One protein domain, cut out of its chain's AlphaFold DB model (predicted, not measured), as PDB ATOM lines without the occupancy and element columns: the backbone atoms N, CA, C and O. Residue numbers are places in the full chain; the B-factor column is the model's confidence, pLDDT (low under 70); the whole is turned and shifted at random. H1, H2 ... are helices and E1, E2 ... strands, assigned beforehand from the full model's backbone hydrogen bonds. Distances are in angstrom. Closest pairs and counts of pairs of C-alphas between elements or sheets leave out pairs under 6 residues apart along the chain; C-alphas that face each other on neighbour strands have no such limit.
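Overview. This is residues 598 to 655 of the 655 residues of the protein "RNA polymerase II subunit A C-terminal domain phosphatase" of Petromyzon marinus (UniProt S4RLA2). With little regular structure, this is a small sheet of three short parallel strands, with one short helix over E2 at its edge and two long loops. The printed part has 58 residues, 20 of them in named elements, in the order E1, H1, E2, E3; the class is mixed and the sheet runs E2, E1, E3. It is compact, with a radius of gyration of the C-alphas of 11.6 A and spans of 34 by 25 by 16 A.

Arrangement. E1, residues 602 to 606, H1, residues 619 to 626, and E2, residues 630 to 632, form a strand-helix-strand unit, parallel neighbour strands with a helix between, its crossover right-handed. E1 and E2 stand at 39 degrees, with N 603 and O 630 within hydrogen-bond range at 2.9 A. E3, residues 648 to 651, is parallel to E1 at 15 degrees, with N 650 and O 604 at 2.8 A. H1 is on the sheet at a height of 9.6 A, along E2 at 9 degrees on the local plane; their closest C-alphas, Ser 625 and Val 631, are 6.8 A apart. Every O i to N i+4 pair in H1 is within hydrogen-bond range.

Along the chain. E1 begins at C-alpha 602 (231.937, 184.013, 219.737) and spans 13.5 A; H1 spans 10.4 A, E2 6.3 A. E3 spans 9.6 A, ending at C-alpha 651 (230.008, 171.063, 224.920).

Size, cuts and confidence. The printed part has no cut; the links E1 to H1 and E2 to E3 are long. Residues 639 to 644 and 654 to 655 have pLDDT under 70.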
ATOM      1  N   LEU A 598     241.763 184.177 217.936       94.62
ATOM      2  CA  LEU A 598     240.318 183.903 217.933       94.62
ATOM      3  C   LEU A 598     239.492 185.200 217.846       94.62
ATOM      4  O   LEU A 598     238.368 185.279 218.348       94.62
ATOM      5  N   ARG A 599     240.041 186.246 217.217       93.00
ATOM      6  CA  ARG A 599     239.387 187.558 217.118       93.00
ATOM      7  C   ARG A 599     238.082 187.463 216.322       93.00
ATOM      8  O   ARG A 599     238.091 187.135 215.143       93.00
ATOM      9  N   GLY A 600     236.965 187.813 216.962       90.19
ATOM     10  CA  GLY A 600     235.625 187.728 216.364       90.19
ATOM     11  C   GLY A 600     234.950 186.358 216.517       90.19
ATOM     12  O   GLY A 600     233.787 186.214 216.153       90.19
ATOM     13  N   VAL A 601     235.629 185.372 217.109       92.75
ATOM     14  CA  VAL A 601     235.027 184.082 217.458       92.75
ATOM     15  C   VAL A 601     234.172 184.261 218.715       92.75
ATOM     16  O   VAL A 601     234.691 184.534 219.797       92.75
ATOM     17  N   VAL A 602     232.856 184.090 218.588       92.88
ATOM     18  CA  VAL A 602     231.937 184.013 219.737       92.88
ATOM     19  C   VAL A 602     231.797 182.551 220.158       92.88
ATOM     20  O   VAL A 602     231.346 181.724 219.358       92.88
ATOM     21  N   VAL A 603     232.175 182.237 221.398       93.12
ATOM     22  CA  VAL A 603     232.191 180.883 221.973       93.12
ATOM     23  C   VAL A 603     231.165 180.777 223.098       93.12
ATOM     24  O   VAL A 603     231.163 181.597 224.014       93.12
ATOM     25  N   VAL A 604     230.342 179.732 223.079       92.75
ATOM     26  CA  VAL A 604     229.499 179.326 224.217       92.75
ATOM     27  C   VAL A 604     230.028 178.012 224.782       92.75
ATOM     28  O   VAL A 604     230.351 177.096 224.026       92.75
ATOM     29  N   PHE A 605     230.095 177.896 226.107       91.69
ATOM     30  CA  PHE A 605     230.464 176.658 226.800       91.69
ATOM     31  C   PHE A 605     229.227 176.005 227.426       91.69
ATOM     32  O   PHE A 605     228.426 176.680 228.069       91.69
ATOM     33  N   SER A 606     229.085 174.685 227.282       90.31
ATOM     34  CA  SER A 606     227.972 173.907 227.842       90.31
ATOM     35  C   SER A 606     228.490 172.700 228.621       90.31
ATOM     36  O   SER A 606     229.232 171.881 228.085       90.31
ATOM     37  N   GLY A 607     228.160 172.603 229.911       86.56
ATOM     38  CA  GLY A 607     228.619 171.519 230.794       86.56
ATOM     39  C   GLY A 607     230.120 171.513 231.134       86.56
ATOM     40  O   GLY A 607     230.556 170.643 231.877       86.56
ATOM     41  N   VAL A 608     230.910 172.463 230.615       86.75
ATOM     42  CA  VAL A 608     232.372 172.533 230.826       86.75
ATOM     43  C   VAL A 608     232.745 173.215 232.149       86.75
ATOM     44  O   VAL A 608     233.696 172.806 232.809       86.75
ATOM     45  N   PHE A 609     232.018 174.262 232.550       87.50
ATOM     46  CA  PHE A 609     232.338 175.029 233.757       87.50
ATOM     47  C   PHE A 609     231.800 174.342 235.030       87.50
ATOM     48  O   PHE A 609     230.610 174.017 235.075       87.50
ATOM     49  N   PRO A 610     232.616 174.161 236.090       84.62
ATOM     50  CA  PRO A 610     232.143 173.635 237.370       84.62
ATOM     51  C   PRO A 610     231.084 174.540 238.013       84.62
ATOM     52  O   PRO A 610     231.273 175.745 238.152       84.62
ATOM     53  N   THR A 611     229.982 173.956 238.488       84.81
ATOM     54  CA  THR A 611     228.842 174.704 239.058       84.81
ATOM     55  C   THR A 611     229.143 175.424 240.376       84.81
ATOM     56  O   THR A 611     228.338 176.234 240.831       84.81
ATOM     57  N   ASN A 612     230.294 175.150 240.999       87.38
ATOM     58  CA  ASN A 612     230.749 175.778 242.236       87.38
ATOM     59  C   ASN A 612     231.712 176.962 242.024       87.38
ATOM     60  O   ASN A 612     232.148 177.551 243.015       87.38
ATOM     61  N   CYS A 613     232.054 177.329 240.782       84.38
ATOM     62  CA  CYS A 613     232.898 178.492 240.501       84.38
ATOM     63  C   CYS A 613     232.327 179.398 239.387       84.38
ATOM     64  O   CYS A 613     231.722 178.917 238.430       84.38
ATOM     65  N   PRO A 614     232.507 180.730 239.487       86.75
ATOM     66  CA  PRO A 614     232.204 181.651 238.395       86.75
ATOM     67  C   PRO A 614     232.986 181.328 237.112       86.75
ATOM     68  O   PRO A 614     234.177 181.012 237.168       86.75
ATOM     69  N   ALA A 615     232.325 181.441 235.955       85.56
ATOM     70  CA  ALA A 615     232.881 181.073 234.651       85.56
ATOM     71  C   ALA A 615     234.198 181.801 234.326       85.56
ATOM     72  O   ALA A 615     235.149 181.159 233.883       85.56
ATOM     73  N   ASP A 616     234.297 183.098 234.640       87.81
ATOM     74  CA  ASP A 616     235.497 183.939 234.482       87.81
ATOM     75  C   ASP A 616     236.729 183.398 235.227       87.81
ATOM     76  O   ASP A 616     237.877 183.663 234.860       87.81
ATOM     77  N   ARG A 617     236.503 182.597 236.274       88.25
ATOM     78  CA  ARG A 617     237.561 181.999 237.090       88.25
ATOM     79  C   ARG A 617     238.013 180.633 236.586       88.25
ATOM     80  O   ARG A 617     239.037 180.162 237.081       88.25
ATOM     81  N   THR A 618     237.328 180.023 235.622       89.69
ATOM     82  CA  THR A 618     237.761 178.763 234.992       89.69
ATOM     83  C   THR A 618     238.996 178.972 234.112       89.69
ATOM     84  O   THR A 618     239.309 180.100 233.723       89.69
ATOM     85  N   ARG A 619     239.738 177.904 233.801       88.19
ATOM     86  CA  ARG A 619     240.906 178.002 232.910       88.19
ATOM     87  C   ARG A 619     240.452 178.201 231.464       88.19
ATOM     88  O   ARG A 619     241.056 178.965 230.720       88.19
ATOM     89  N   GLU A 620     239.355 177.558 231.102       90.50
ATOM     90  CA  GLU A 620     238.791 177.444 229.762       90.50
ATOM     91  C   GLU A 620     238.281 178.806 229.274       90.50
ATOM     92  O   GLU A 620     238.632 179.239 228.175       90.50
ATOM     93  N   TYR A 621     237.559 179.535 230.135       92.44
ATOM     94  CA  TYR A 621     237.164 180.924 229.884       92.44
ATOM     95  C   TYR A 621     238.390 181.822 229.684       92.44
ATOM     96  O   TYR A 621     238.472 182.550 228.695       92.44
ATOM     97  N   ARG A 622     239.364 181.769 230.608       90.88
ATOM     98  CA  ARG A 622     240.557 182.633 230.562       90.88
ATOM     99  C   ARG A 622     241.382 182.404 229.302       90.88
ATOM    100  O   ARG A 622     241.796 183.380 228.690       90.88
ATOM    101  N   VAL A 623     241.591 181.149 228.903       91.06
ATOM    102  CA  VAL A 623     242.321 180.795 227.676       91.06
ATOM    103  C   VAL A 623     241.580 181.315 226.442       91.06
ATOM    104  O   VAL A 623     242.190 181.993 225.619       91.06
ATOM    105  N   ALA A 624     240.264 181.096 226.342       93.31
ATOM    106  CA  ALA A 624     239.463 181.610 225.229       93.31
ATOM    107  C   ALA A 624     239.513 183.149 225.139       93.31
ATOM    108  O   ALA A 624     239.799 183.698 224.075       93.31
ATOM    109  N   SER A 625     239.322 183.856 226.260       92.75
ATOM    110  CA  SER A 625     239.410 185.324 226.314       92.75
ATOM    111  C   SER A 625     240.824 185.865 226.052       92.75
ATOM    112  O   SER A 625     240.967 186.909 225.418       92.75
ATOM    113  N   ALA A 626     241.878 185.171 226.494       91.44
ATOM    114  CA  ALA A 626     243.266 185.552 226.219       91.44
ATOM    115  C   ALA A 626     243.630 185.399 224.733       91.44
ATOM    116  O   ALA A 626     244.398 186.202 224.206       91.44
ATOM    117  N   LEU A 627     243.029 184.418 224.052       94.25
ATOM    118  CA  LEU A 627     243.109 184.239 222.599       94.25
ATOM    119  C   LEU A 627     242.158 185.165 221.812       94.25
ATOM    120  O   LEU A 627     242.161 185.150 220.584       94.25
ATOM    121  N   GLY A 628     241.381 186.018 222.491       93.81
ATOM    122  CA  GLY A 628     240.534 187.043 221.869       93.81
ATOM    123  C   GLY A 628     239.115 186.600 221.505       93.81
ATOM    124  O   GLY A 628     238.389 187.380 220.887       93.81
ATOM    125  N   ALA A 629     238.703 185.394 221.908       94.56
ATOM    126  CA  ALA A 629     237.332 184.932 221.737       94.56
ATOM    127  C   ALA A 629     236.373 185.636 222.712       94.56
ATOM    128  O   ALA A 629     236.675 185.827 223.895       94.56
ATOM    129  N   ILE A 630     235.175 185.962 222.227       92.62
ATOM    130  CA  ILE A 630     234.082 186.509 223.033       92.62
ATOM    131  C   ILE A 630     233.338 185.331 223.665       92.62
ATOM    132  O   ILE A 630     232.648 184.584 222.973       92.62
ATOM    133  N   VAL A 631     233.470 185.151 224.980       92.31
ATOM    134  CA  VAL A 631     232.785 184.065 225.693       92.31
ATOM    135  C   VAL A 631     231.376 184.510 226.090       92.31
ATOM    136  O   VAL A 631     231.209 185.389 226.933       92.31
ATOM    137  N   SER A 632     230.358 183.896 225.486       89.88
ATOM    138  CA  SER A 632     228.943 184.153 225.771       89.88
ATOM    139  C   SER A 632     228.370 183.128 226.756       89.88
ATOM    140  O   SER A 632     228.689 181.938 226.711       89.88
ATOM    141  N   SER A 633     227.467 183.586 227.626       86.88
ATOM    142  CA  SER A 633     226.669 182.745 228.528       86.88
ATOM    143  C   SER A 633     225.389 182.195 227.886       86.88
ATOM    144  O   SER A 633     224.663 181.437 228.525       86.88
ATOM    145  N   SER A 634     225.065 182.602 226.655       85.81
ATOM    146  CA  SER A 634     223.818 182.258 225.960       85.81
ATOM    147  C   SER A 634     224.065 181.959 224.484       85.81
ATOM    148  O   SER A 634     224.813 182.672 223.814       85.81
ATOM    149  N   LEU A 635     223.405 180.917 223.973       86.88
ATOM    150  CA  LEU A 635     223.438 180.546 222.560       86.88
ATOM    151  C   LEU A 635     222.590 181.529 221.741       86.88
ATOM    152  O   LEU A 635     221.362 181.514 221.821       86.88
ATOM    153  N   VAL A 636     223.251 182.371 220.948       85.31
ATOM    154  CA  VAL A 636     222.613 183.336 220.041       85.31
ATOM    155  C   VAL A 636     222.710 182.796 218.617       85.31
ATOM    156  O   VAL A 636     223.798 182.744 218.052       85.31
ATOM    157  N   LEU A 637     221.577 182.382 218.048       81.94
ATOM    158  CA  LEU A 637     221.492 181.828 216.687       81.94
ATOM    159  C   LEU A 637     221.036 182.849 215.631       81.94
ATOM    160  O   LEU A 637     220.999 182.522 214.449       81.94
ATOM    161  N   ASP A 638     220.660 184.061 216.042       75.19
ATOM    162  CA  ASP A 638     220.225 185.104 215.114       75.19
ATOM    163  C   ASP A 638     221.430 185.761 214.422       75.19
ATOM    164  O   ASP A 638     222.314 186.325 215.069       75.19
ATOM    165  N   THR A 639     221.450 185.691 213.092       67.25
ATOM    166  CA  THR A 639     222.481 186.276 212.231       67.25
ATOM    167  C   THR A 639     222.219 187.742 211.877       67.25
ATOM    168  O   THR A 639     223.093 188.377 211.284       67.25
ATOM    169  N   SER A 640     221.074 188.316 212.275       68.19
ATOM    170  CA  SER A 640     220.737 189.734 212.060       68.19
ATOM    171  C   SER A 640     221.783 190.704 212.634       68.19
ATOM    172  O   SER A 640     221.985 191.796 212.102       68.19
ATOM    173  N   SER A 641     222.493 190.282 213.686       61.22
ATOM    174  CA  SER A 641     223.616 190.994 214.295       61.22
ATOM    175  C   SER A 641     224.876 190.120 214.282       61.22
ATOM    176  O   SER A 641     225.272 189.523 215.281       61.22
ATOM    177  N   ALA A 642     225.549 190.074 213.129       61.62
ATOM    178  CA  ALA A 642     226.735 189.240 212.883       61.62
ATOM    179  C   ALA A 642     227.900 189.416 213.890       61.62
ATOM    180  O   ALA A 642     228.770 188.554 213.967       61.62
ATOM    181  N   GLN A 643     227.920 190.494 214.684       64.94
ATOM    182  CA  GLN A 643     228.902 190.718 215.759       64.94
ATOM    183  C   GLN A 643     228.601 189.950 217.064       64.94
ATOM    184  O   GLN A 643     229.450 189.917 217.954       64.94
ATOM    185  N   CYS A 644     227.406 189.365 217.213       68.62
ATOM    186  CA  CYS A 644     226.957 188.693 218.442       68.62
ATOM    187  C   CYS A 644     226.417 187.267 218.225       68.62
ATOM    188  O   CYS A 644     226.138 186.571 219.204       68.62
ATOM    189  N   ALA A 645     226.290 186.813 216.975       84.38
ATOM    190  CA  ALA A 645     225.933 185.433 216.656       84.38
ATOM    191  C   ALA A 645     226.981 184.447 217.210       84.38
ATOM    192  O   ALA A 645     228.186 184.677 217.110       84.38
ATOM    193  N   THR A 646     226.538 183.334 217.797       88.56
ATOM    194  CA  THR A 646     227.438 182.310 218.344       88.56
ATOM    195  C   THR A 646     228.089 181.520 217.216       88.56
ATOM    196  O   THR A 646     227.410 180.822 216.471       88.56
ATOM    197  N   THR A 647     229.416 181.600 217.123       90.56
ATOM    198  CA  THR A 647     230.190 180.909 216.081       90.56
ATOM    199  C   THR A 647     230.519 179.463 216.455       90.56
ATOM    200  O   THR A 647     230.538 178.598 215.587       90.56
ATOM    201  N   HIS A 648     230.767 179.193 217.743       91.62
ATOM    202  CA  HIS A 648     231.227 177.895 218.237       91.62
ATOM    203  C   HIS A 648     230.553 177.532 219.567       91.62
ATOM    204  O   HIS A 648     230.416 178.368 220.462       91.62
ATOM    205  N   LEU A 649     230.185 176.258 219.715       91.38
ATOM    206  CA  LEU A 649     229.655 175.674 220.947       91.38
ATOM    207  C   LEU A 649     230.614 174.586 221.444       91.38
ATOM    208  O   LEU A 649     230.775 173.558 220.792       91.38
ATOM    209  N   ILE A 650     231.222 174.796 222.610       91.12
ATOM    210  CA  ILE A 650     232.088 173.814 223.270       91.12
ATOM    211  C   ILE A 650     231.259 173.101 224.338       91.12
ATOM    212  O   ILE A 650     231.017 173.634 225.423       91.12
ATOM    213  N   ALA A 651     230.789 171.897 224.016       88.56
ATOM    214  CA  ALA A 651     230.008 171.063 224.920       88.56
ATOM    215  C   ALA A 651     230.872 169.956 225.541       88.56
ATOM    216  O   ALA A 651     231.577 169.239 224.831       88.56
ATOM    217  N   ALA A 652     230.778 169.775 226.858       84.25
ATOM    218  CA  ALA A 652     231.277 168.570 227.506       84.25
ATOM    219  C   ALA A 652     230.442 167.358 227.053       84.25
ATOM    220  O   ALA A 652     229.212 167.428 226.979       84.25
ATOM    221  N   LYS A 653     231.102 166.230 226.771       76.00
ATOM    222  CA  LYS A 653     230.411 164.956 226.543       76.00
ATOM    223  C   LYS A 653     229.717 164.540 227.844       76.00
ATOM    224  O   LYS A 653     230.339 164.592 228.901       76.00
ATOM    225  N   ALA A 654     228.455 164.118 227.764       62.00
ATOM    226  CA  ALA A 654     227.765 163.528 228.909       62.00
ATOM    227  C   ALA A 654     228.523 162.276 229.388       62.00
ATOM    228  O   ALA A 654     228.865 161.418 228.567       62.00
ATOM    229  N   GLY A 655     228.812 162.227 230.691       52.19
ATOM    230  CA  GLY A 655     229.419 161.088 231.389       52.19
ATOM    231  C   GLY A 655     228.376 160.196 232.043       52.19
ATOM    232  O   GLY A 655     227.298 160.731 232.386       52.19
TER     233      GLY A 655